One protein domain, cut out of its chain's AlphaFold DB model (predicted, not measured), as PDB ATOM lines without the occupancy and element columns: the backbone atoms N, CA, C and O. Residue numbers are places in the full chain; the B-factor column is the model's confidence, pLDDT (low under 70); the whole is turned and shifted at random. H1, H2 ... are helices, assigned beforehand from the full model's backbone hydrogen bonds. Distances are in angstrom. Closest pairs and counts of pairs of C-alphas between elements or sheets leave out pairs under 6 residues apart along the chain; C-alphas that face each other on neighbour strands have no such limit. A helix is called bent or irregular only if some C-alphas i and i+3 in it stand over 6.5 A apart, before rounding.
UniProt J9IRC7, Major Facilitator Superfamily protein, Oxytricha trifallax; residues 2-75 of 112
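Overview. This is residues 2 to 75 of the 112 residues of the protein "Major Facilitator Superfamily protein" of Oxytricha trifallax (UniProt J9IRC7). A long helix, H2, folds back on itself as a narrow V of two arms, H2a and H2b, while the shorter H1 makes a corner with the far end of H2a. The 74 printed residues hold two named helices, H1 then H2, and no named strand: all helix. The whole is loose, radius of gyration of the C-alphas 15.9 A, and spans 47 by 28 by 19 A.

Along the chain. H1, residues 3 to 17, starts at C-alpha 3 (192.129, 182.068, 150.907). H2, residues 22 to 75, was assigned as one helix by its hydrogen bonds but is bent: C-alphas 50 and 53 are 9.5 A apart. H2a, residues 22 to 50, is 41.3 A long, with a kink of 32 degrees near residue 44; H2b, residues 53 to 75, is 33.1 A long and ends at C-alpha 75 (185.083, 162.942, 170.438).

Arrangement. H1 touches H2a, at residues 22 to 26 alone, with a steep tilt of 47 degrees, opposite ways; the closest C-alphas, of Ala 14 and Gly 22, are 4.2 A apart. H2a, with residues 43 to 48 alone, touches residues 55 to 56 of H2b, at a shallow tilt of 24 degrees, opposite ways; the closest C-alphas, of Leu 48 and Val 56, are 6.9 A apart. H1 and H2b are apart. Every O i to N i+4 pair is within hydrogen-bond range in H2b, 7 of 11 in H1 and 22 of 25 in H2a.

Size, cuts and confidence. The C-alphas of Ala 19 and Ile 50, the two farthest apart, are 46.7 A apart. Residues 61 to 75 of H2b stand free. The printed part has no cut, the link from H1 to H2 is tight, and residues 2 to 26 have pLDDT under 70.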
ATOM      1  N   GLU A   2     189.392 185.207 151.854       51.88
ATOM      2  CA  GLU A   2     189.073 183.884 152.450       51.88
ATOM      3  C   GLU A   2     190.133 182.797 152.170       51.88
ATOM      4  O   GLU A   2     190.118 181.735 152.781       51.88
ATOM      5  N   GLY A   3     191.123 183.065 151.307       50.44
ATOM      6  CA  GLY A   3     192.129 182.068 150.907       50.44
ATOM      7  C   GLY A   3     193.094 181.627 152.018       50.44
ATOM      8  O   GLY A   3     193.626 180.521 151.964       50.44
ATOM      9  N   GLY A   4     193.293 182.453 153.053       52.91
ATOM     10  CA  GLY A   4     194.168 182.121 154.183       52.91
ATOM     11  C   GLY A   4     193.654 180.937 155.004       52.91
ATOM     12  O   GLY A   4     194.435 180.045 155.335       52.91
ATOM     13  N   HIS A   5     192.339 180.864 155.240       53.91
ATOM     14  CA  HIS A   5     191.722 179.735 155.943       53.91
ATOM     15  C   HIS A   5     191.927 178.425 155.173       53.91
ATOM     16  O   HIS A   5     192.362 177.436 155.756       53.91
ATOM     17  N   PHE A   6     191.725 178.433 153.851       53.34
ATOM     18  CA  PHE A   6     191.901 177.246 153.007       53.34
ATOM     19  C   PHE A   6     193.351 176.753 152.914       53.34
ATOM     20  O   PHE A   6     193.561 175.563 152.713       53.34
ATOM     21  N   SER A   7     194.352 177.620 153.110       54.62
ATOM     22  CA  SER A   7     195.771 177.219 153.106       54.62
ATOM     23  C   SER A   7     196.225 176.490 154.380       54.62
ATOM     24  O   SER A   7     197.183 175.719 154.334       54.62
ATOM     25  N   ILE A   8     195.521 176.683 155.502       61.41
ATOM     26  CA  ILE A   8     195.861 176.055 156.788       61.41
ATOM     27  C   ILE A   8     195.357 174.604 156.859       61.41
ATOM     28  O   ILE A   8     196.002 173.750 157.468       61.41
ATOM     29  N   PHE A   9     194.228 174.308 156.207       60.53
ATOM     30  CA  PHE A   9     193.574 172.996 156.259       60.53
ATOM     31  C   PHE A   9     194.412 171.847 155.670       60.53
ATOM     32  O   PHE A   9     194.471 170.800 156.315       60.53
ATOM     33  N   PRO A  10     195.115 171.997 154.527       57.84
ATOM     34  CA  PRO A  10     196.033 170.977 154.026       57.84
ATOM     35  C   PRO A  10     197.187 170.704 154.991       57.84
ATOM     36  O   PRO A  10     197.556 169.550 155.195       57.84
ATOM     37  N   ALA A  11     197.739 171.753 155.611       57.97
ATOM     38  CA  ALA A  11     198.839 171.627 156.561       57.97
ATOM     39  C   ALA A  11     198.391 170.922 157.852       57.97
ATOM     40  O   ALA A  11     199.095 170.040 158.338       57.97
ATOM     41  N   LEU A  12     197.199 171.241 158.369       58.81
ATOM     42  CA  LEU A  12     196.597 170.567 159.525       58.81
ATOM     43  C   LEU A  12     196.218 169.111 159.220       58.81
ATOM     44  O   LEU A  12     196.546 168.222 160.003       58.81
ATOM     45  N   ALA A  13     195.606 168.841 158.064       55.72
ATOM     46  CA  ALA A  13     195.269 167.480 157.645       55.72
ATOM     47  C   ALA A  13     196.523 166.617 157.421       55.72
ATOM     48  O   ALA A  13     196.544 165.451 157.813       55.72
ATOM     49  N   ALA A  14     197.592 167.181 156.850       56.09
ATOM     50  CA  ALA A  14     198.878 166.497 156.711       56.09
ATOM     51  C   ALA A  14     199.555 166.226 158.065       56.09
ATOM     52  O   ALA A  14     200.218 165.200 158.210       56.09
ATOM     53  N   ASN A  15     199.365 167.104 159.056       58.91
ATOM     54  CA  ASN A  15     199.920 166.932 160.399       58.91
ATOM     55  C   ASN A  15     199.152 165.875 161.220       58.91
ATOM     56  O   ASN A  15     199.761 165.126 161.975       58.91
ATOM     57  N   ILE A  16     197.828 165.769 161.042       62.69
ATOM     58  CA  ILE A  16     196.975 164.803 161.765       62.69
ATOM     59  C   ILE A  16     197.029 163.402 161.131       62.69
ATOM     60  O   ILE A  16     197.091 162.408 161.850       62.69
ATOM     61  N   TYR A  17     197.024 163.306 159.796       61.62
ATOM     62  CA  TYR A  17     196.898 162.026 159.080       61.62
ATOM     63  C   TYR A  17     198.196 161.553 158.394       61.62
ATOM     64  O   TYR A  17     198.265 160.414 157.933       61.62
ATOM     65  N   GLY A  18     199.242 162.384 158.330       60.12
ATOM     66  CA  GLY A  18     200.502 162.083 157.640       60.12
ATOM     67  C   GLY A  18     200.477 162.401 156.135       60.12
ATOM     68  O   GLY A  18     199.421 162.500 155.507       60.12
ATOM     69  N   ALA A  19     201.661 162.554 155.526       56.03
ATOM     70  CA  ALA A  19     201.838 163.100 154.169       56.03
ATOM     71  C   ALA A  19     201.117 162.326 153.040       56.03
ATOM     72  O   ALA A  19     200.739 162.925 152.036       56.03
ATOM     73  N   GLN A  20     200.896 161.013 153.192       56.22
ATOM     74  CA  GLN A  20     200.200 160.196 152.184       56.22
ATOM     75  C   GLN A  20     198.668 160.197 152.323       56.22
ATOM     76  O   GLN A  20     197.971 160.029 151.322       56.22
ATOM     77  N   LEU A  21     198.127 160.377 153.535       59.94
ATOM     78  CA  LEU A  21     196.676 160.380 153.780       59.94
ATOM     79  C   LEU A  21     196.090 161.798 153.759       59.94
ATOM     80  O   LEU A  21     194.930 161.968 153.386       59.94
ATOM     81  N   GLY A  22     196.893 162.821 154.070       61.16
ATOM     82  CA  GLY A  22     196.450 164.218 154.098       61.16
ATOM     83  C   GLY A  22     195.887 164.720 152.762       61.16
ATOM     84  O   GLY A  22     194.869 165.407 152.751       61.16
ATOM     85  N   SER A  23     196.474 164.323 151.625       64.38
ATOM     86  CA  SER A  23     195.981 164.717 150.294       64.38
ATOM     87  C   SER A  23     194.620 164.098 149.949       64.38
ATOM     88  O   SER A  23     193.796 164.757 149.316       64.38
ATOM     89  N   LYS A  24     194.351 162.867 150.411       64.31
ATOM     90  CA  LYS A  24     193.063 162.176 150.222       64.31
ATOM     91  C   LYS A  24     191.959 162.748 151.109       64.31
ATOM     92  O   LYS A  24     190.817 162.854 150.677       64.31
ATOM     93  N   VAL A  25     192.288 163.127 152.343       69.56
ATOM     94  CA  VAL A  25     191.322 163.777 153.245       69.56
ATOM     95  C   VAL A  25     190.997 165.186 152.745       69.56
ATOM     96  O   VAL A  25     189.837 165.593 152.751       69.56
ATOM     97  N   TYR A  26     191.993 165.912 152.233       69.38
ATOM     98  CA  TYR A  26     191.787 167.249 151.684       69.38
ATOM     99  C   TYR A  26     190.867 167.259 150.454       69.38
ATOM    100  O   TYR A  26     189.963 168.090 150.376       69.38
ATOM    101  N   SER A  27     191.035 166.321 149.515       78.38
ATOM    102  CA  SER A  27     190.123 166.223 148.369       78.38
ATOM    103  C   SER A  27     188.689 165.894 148.799       78.38
ATOM    104  O   SER A  27     187.745 166.406 148.203       78.38
ATOM    105  N   LEU A  28     188.512 165.118 149.873       77.25
ATOM    106  CA  LEU A  28     187.196 164.806 150.432       77.25
ATOM    107  C   LEU A  28     186.527 166.042 151.062       77.25
ATOM    108  O   LEU A  28     185.343 166.287 150.828       77.25
ATOM    109  N   LEU A  29     187.292 166.874 151.779       79.69
ATOM    110  CA  LEU A  29     186.817 168.168 152.292       79.69
ATOM    111  C   LEU A  29     186.433 169.132 151.162       79.69
ATOM    112  O   LEU A  29     185.424 169.836 151.254       79.69
ATOM    113  N   PHE A  30     187.205 169.144 150.075       82.00
ATOM    114  CA  PHE A  30     186.907 169.971 148.908       82.00
ATOM    115  C   PHE A  30     185.586 169.561 148.240       82.00
ATOM    116  O   PHE A  30     184.745 170.415 147.959       82.00
ATOM    117  N   VAL A  31     185.355 168.255 148.067       85.25
ATOM    118  CA  VAL A  31     184.075 167.731 147.561       85.25
ATOM    119  C   VAL A  31     182.921 168.102 148.500       85.25
ATOM    120  O   VAL A  31     181.885 168.569 148.028       85.25
ATOM    121  N   GLY A  32     183.108 167.986 149.819       83.19
ATOM    122  CA  GLY A  32     182.109 168.419 150.802       83.19
ATOM    123  C   GLY A  32     181.754 169.907 150.683       83.19
ATOM    124  O   GLY A  32     180.580 170.273 150.732       83.19
ATOM    125  N   THR A  33     182.749 170.758 150.430       83.31
ATOM    126  CA  THR A  33     182.557 172.207 150.246       83.31
ATOM    127  C   THR A  33     181.790 172.523 148.956       83.31
ATOM    128  O   THR A  33     180.905 173.383 148.945       83.31
ATOM    129  N   ALA A  34     182.075 171.797 147.870       86.19
ATOM    130  CA  ALA A  34     181.346 171.931 146.610       86.19
ATOM    131  C   ALA A  34     179.870 171.519 146.757       86.19
ATOM    132  O   ALA A  34     178.978 172.233 146.298       86.19
ATOM    133  N   ILE A  35     179.604 170.413 147.461       88.12
ATOM    134  CA  ILE A  35     178.241 169.943 147.750       88.12
ATOM    135  C   ILE A  35     177.493 170.954 148.628       88.12
ATOM    136  O   ILE A  35     176.356 171.302 148.318       88.12
ATOM    137  N   ALA A  36     178.130 171.481 149.678       85.00
ATOM    138  CA  ALA A  36     177.530 172.501 150.538       85.00
ATOM    139  C   ALA A  36     177.157 173.771 149.754       85.00
ATOM    140  O   ALA A  36     176.073 174.323 149.943       85.00
ATOM    141  N   SER A  37     178.016 174.192 148.822       86.94
ATOM    142  CA  SER A  37     177.757 175.347 147.955       86.94
ATOM    143  C   SER A  37     176.575 175.100 147.010       86.94
ATOM    144  O   SER A  37     175.732 175.980 146.829       86.94
ATOM    145  N   LEU A  38     176.467 173.887 146.452       90.06
ATOM    146  CA  LEU A  38     175.337 173.490 145.609       90.06
ATOM    147  C   LEU A  38     174.020 173.474 146.400       90.06
ATOM    148  O   LEU A  38     173.007 173.979 145.921       90.06
ATOM    149  N   ILE A  39     174.045 172.946 147.627       87.50
ATOM    150  CA  ILE A  39     172.890 172.942 148.535       87.50
ATOM    151  C   ILE A  39     172.479 174.377 148.886       87.50
ATOM    152  O   ILE A  39     171.296 174.696 148.820       87.50
ATOM    153  N   GLY A  40     173.432 175.262 149.191       86.19
ATOM    154  CA  GLY A  40     173.149 176.675 149.462       86.19
ATOM    155  C   GLY A  40     172.455 177.375 148.288       86.19
ATOM    156  O   GLY A  40     171.458 178.071 148.483       86.19
ATOM    157  N   LEU A  41     172.921 177.123 147.060       88.81
ATOM    158  CA  LEU A  41     172.283 177.626 145.838       88.81
ATOM    159  C   LEU A  41     170.870 177.069 145.636       88.81
ATOM    160  O   LEU A  41     169.968 177.818 145.255       88.81
ATOM    161  N   LEU A  42     170.665 175.778 145.901       86.25
ATOM    162  CA  LEU A  42     169.357 175.130 145.796       86.25
ATOM    163  C   LEU A  42     168.361 175.731 146.800       86.25
ATOM    164  O   LEU A  42     167.220 176.038 146.451       86.25
ATOM    165  N   VAL A  43     168.809 175.951 148.036       86.12
ATOM    166  CA  VAL A  43     168.009 176.569 149.098       86.12
ATOM    167  C   VAL A  43     167.642 178.009 148.733       86.12
ATOM    168  O   VAL A  43     166.481 178.392 148.875       86.12
ATOM    169  N   ALA A  44     168.586 178.784 148.195       83.94
ATOM    170  CA  ALA A  44     168.340 180.166 147.790       83.94
ATOM    171  C   ALA A  44     167.358 180.291 146.610       83.94
ATOM    172  O   ALA A  44     166.531 181.201 146.605       83.94
ATOM    173  N   ASN A  45     167.423 179.386 145.626       85.88
ATOM    174  CA  ASN A  45     166.618 179.492 144.402       85.88
ATOM    175  C   ASN A  45     165.258 178.788 144.479       85.88
ATOM    176  O   ASN A  45     164.340 179.189 143.772       85.88
ATOM    177  N   ILE A  46     165.114 177.742 145.297       84.62
ATOM    178  CA  ILE A  46     163.889 176.924 145.336       84.62
ATOM    179  C   ILE A  46     163.170 177.070 146.675       84.62
ATOM    180  O   ILE A  46     161.971 177.328 146.715       84.62
ATOM    181  N   VAL A  47     163.891 176.928 147.786       80.12
ATOM    182  CA  VAL A  47     163.267 176.884 149.118       80.12
ATOM    183  C   VAL A  47     162.846 178.279 149.575       80.12
ATOM    184  O   VAL A  47     161.741 178.451 150.086       80.12
ATOM    185  N   LEU A  48     163.692 179.280 149.337       80.31
ATOM    186  CA  LEU A  48     163.439 180.670 149.704       80.31
ATOM    187  C   LEU A  48     162.140 181.253 149.103       80.31
ATOM    188  O   LEU A  48     161.351 181.804 149.872       80.31
ATOM    189  N   PRO A  49     161.867 181.132 147.784       81.00
ATOM    190  CA  PRO A  49     160.651 181.693 147.195       81.00
ATOM    191  C   PRO A  49     159.373 180.920 147.547       81.00
ATOM    192  O   PRO A  49     158.294 181.505 147.508       81.00
ATOM    193  N   ILE A  50     159.469 179.631 147.890       82.88
ATOM    194  CA  ILE A  50     158.291 178.782 148.145       82.88
ATOM    195  C   ILE A  50     157.902 178.788 149.629       82.88
ATOM    196  O   ILE A  50     156.724 178.895 149.960       82.88
ATOM    197  N   PHE A  51     158.881 178.669 150.528       81.06
ATOM    198  CA  PHE A  51     158.650 178.447 151.961       81.06
ATOM    199  C   PHE A  51     159.042 179.637 152.845       81.06
ATOM    200  O   PHE A  51     158.754 179.643 154.046       81.06
ATOM    201  N   GLY A  52     159.685 180.654 152.267       83.88
ATOM    202  CA  GLY A  52     160.156 181.827 152.992       83.88
ATOM    203  C   GLY A  52     161.340 181.544 153.923       83.88
ATOM    204  O   GLY A  52     161.870 180.437 154.018       83.88
ATOM    205  N   TRP A  53     161.771 182.585 154.636       81.75
ATOM    206  CA  TRP A  53     162.999 182.561 155.437       81.75
ATOM    207  C   TRP A  53     162.946 181.630 156.656       81.75
ATOM    208  O   TRP A  53     163.967 181.057 157.029       81.75
ATOM    209  N   ASN A  54     161.768 181.426 157.253       83.50
ATOM    210  CA  ASN A  54     161.626 180.630 158.478       83.50
ATOM    211  C   ASN A  54     162.089 179.177 158.294       83.50
ATOM    212  O   ASN A  54     162.803 178.640 159.139       83.50
ATOM    213  N   VAL A  55     161.729 178.551 157.170       84.69
ATOM    214  CA  VAL A  55     162.090 177.153 156.887       84.69
ATOM    215  C   VAL A  55     163.584 177.013 156.605       84.69
ATOM    216  O   VAL A  55     164.215 176.060 157.056       84.69
ATOM    217  N   VAL A  56     164.175 177.999 155.932       83.75
ATOM    218  CA  VAL A  56     165.615 178.035 155.648       83.75
ATOM    219  C   VAL A  56     166.418 178.049 156.948       83.75
ATOM    220  O   VAL A  56     167.329 177.239 157.116       83.75
ATOM    221  N   PHE A  57     166.041 178.903 157.905       86.38
ATOM    222  CA  PHE A  57     166.709 178.963 159.206       86.38
ATOM    223  C   PHE A  57     166.612 177.649 159.985       86.38
ATOM    224  O   PHE A  57     167.609 177.217 160.562       86.38
ATOM    225  N   ILE A  58     165.453 176.981 159.962       88.00
ATOM    226  CA  ILE A  58     165.268 175.683 160.629       88.00
ATOM    227  C   ILE A  58     166.170 174.613 160.001       88.00
ATOM    228  O   ILE A  58     166.834 173.875 160.727       88.00
ATOM    229  N   ILE A  59     166.253 174.552 158.669       84.94
ATOM    230  CA  ILE A  59     167.099 173.576 157.965       84.94
ATOM    231  C   ILE A  59     168.578 173.770 158.328       84.94
ATOM    232  O   ILE A  59     169.253 172.803 158.689       84.94
ATOM    233  N   PHE A  60     169.079 175.010 158.294       85.19
ATOM    234  CA  PHE A  60     170.465 175.298 158.677       85.19
ATOM    235  C   PHE A  60     170.732 175.003 160.157       85.19
ATOM    236  O   PHE A  60     171.776 174.435 160.484       85.19
ATOM    237  N   ALA A  61     169.790 175.323 161.048       86.94
ATOM    238  CA  ALA A  61     169.903 175.003 162.468       86.94
ATOM    239  C   ALA A  61     169.969 173.484 162.704       86.94
ATOM    240  O   ALA A  61     170.828 173.022 163.454       86.94
ATOM    241  N   CYS A  62     169.134 172.699 162.015       90.44
ATOM    242  CA  CYS A  62     169.169 171.238 162.084       90.44
ATOM    243  C   CYS A  62     170.491 170.663 161.567       90.44
ATOM    244  O   CYS A  62     171.063 169.800 162.230       90.44
ATOM    245  N   MET A  63     171.015 171.145 160.433       86.00
ATOM    246  CA  MET A  63     172.315 170.681 159.927       86.00
ATOM    247  C   MET A  63     173.455 170.987 160.905       86.00
ATOM    248  O   MET A  63     174.330 170.148 161.113       86.00
ATOM    249  N   ASN A  64     173.425 172.157 161.545       88.50
ATOM    250  CA  ASN A  64     174.452 172.555 162.505       88.50
ATOM    251  C   ASN A  64     174.354 171.745 163.812       88.50
ATOM    252  O   ASN A  64     175.358 171.242 164.315       88.50
ATOM    253  N   ALA A  65     173.135 171.516 164.313       90.12
ATOM    254  CA  ALA A  65     172.890 170.649 165.465       90.12
ATOM    255  C   ALA A  65     173.344 169.202 165.208       90.12
ATOM    256  O   ALA A  65     173.961 168.581 166.072       90.12
ATOM    257  N   LEU A  66     173.100 168.678 164.004       89.50
ATOM    258  CA  LEU A  66     173.528 167.335 163.609       89.50
ATOM    259  C   LEU A  66     175.059 167.245 163.494       89.50
ATOM    260  O   LEU A  66     175.651 166.264 163.942       89.50
ATOM    261  N   SER A  67     175.717 168.293 162.988       85.44
ATOM    262  CA  SER A  67     177.183 168.385 162.978       85.44
ATOM    263  C   SER A  67     177.775 168.369 164.391       85.44
ATOM    264  O   SER A  67     178.764 167.677 164.630       85.44
ATOM    265  N   LEU A  68     177.172 169.099 165.331       85.00
ATOM    266  CA  LEU A  68     177.590 169.097 166.737       85.00
ATOM    267  C   LEU A  68     177.374 167.729 167.392       85.00
ATOM    268  O   LEU A  68     178.235 167.264 168.135       85.00
ATOM    269  N   LEU A  69     176.261 167.063 167.085       88.31
ATOM    270  CA  LEU A  69     175.970 165.720 167.582       88.31
ATOM    271  C   LEU A  69     176.997 164.693 167.083       88.31
ATOM    272  O   LEU A  69     177.505 163.901 167.875       88.31
ATOM    273  N   LEU A  70     177.350 164.733 165.795       83.38
ATOM    274  CA  LEU A  70     178.400 163.879 165.234       83.38
ATOM    275  C   LEU A  70     179.754 164.153 165.889       83.38
ATOM    276  O   LEU A  70     180.435 163.206 166.279       83.38
ATOM    277  N   LEU A  71     180.125 165.424 166.052       82.56
ATOM    278  CA  LEU A  71     181.370 165.803 166.718       82.56
ATOM    279  C   LEU A  71     181.420 165.244 168.145       82.56
ATOM    280  O   LEU A  71     182.409 164.625 168.521       82.56
ATOM    281  N   PHE A  72     180.333 165.390 168.904       82.00
ATOM    282  CA  PHE A  72     180.246 164.871 170.264       82.00
ATOM    283  C   PHE A  72     180.366 163.341 170.308       82.00
ATOM    284  O   PHE A  72     181.083 162.805 171.150       82.00
ATOM    285  N   MET A  73     179.729 162.619 169.378       82.50
ATOM    286  CA  MET A  73     179.861 161.159 169.301       82.50
ATOM    287  C   MET A  73     181.284 160.708 168.937       82.50
ATOM    288  O   MET A  73     181.779 159.743 169.523       82.50
ATOM    289  N   PHE A  74     181.952 161.388 168.001       77.38
ATOM    290  CA  PHE A  74     183.319 161.045 167.592       77.38
ATOM    291  C   PHE A  74     184.368 161.411 168.643       77.38
ATOM    292  O   PHE A  74     185.286 160.624 168.871       77.38
ATOM    293  N   GLU A  75     184.216 162.548 169.321       70.19
ATOM    294  CA  GLU A  75     185.083 162.942 170.438       70.19
ATOM    295  C   GLU A  75     184.990 161.914 171.577       70.19
ATOM    296  O   GLU A  75     186.003 161.482 172.128       70.19
TER     297      GLU A  75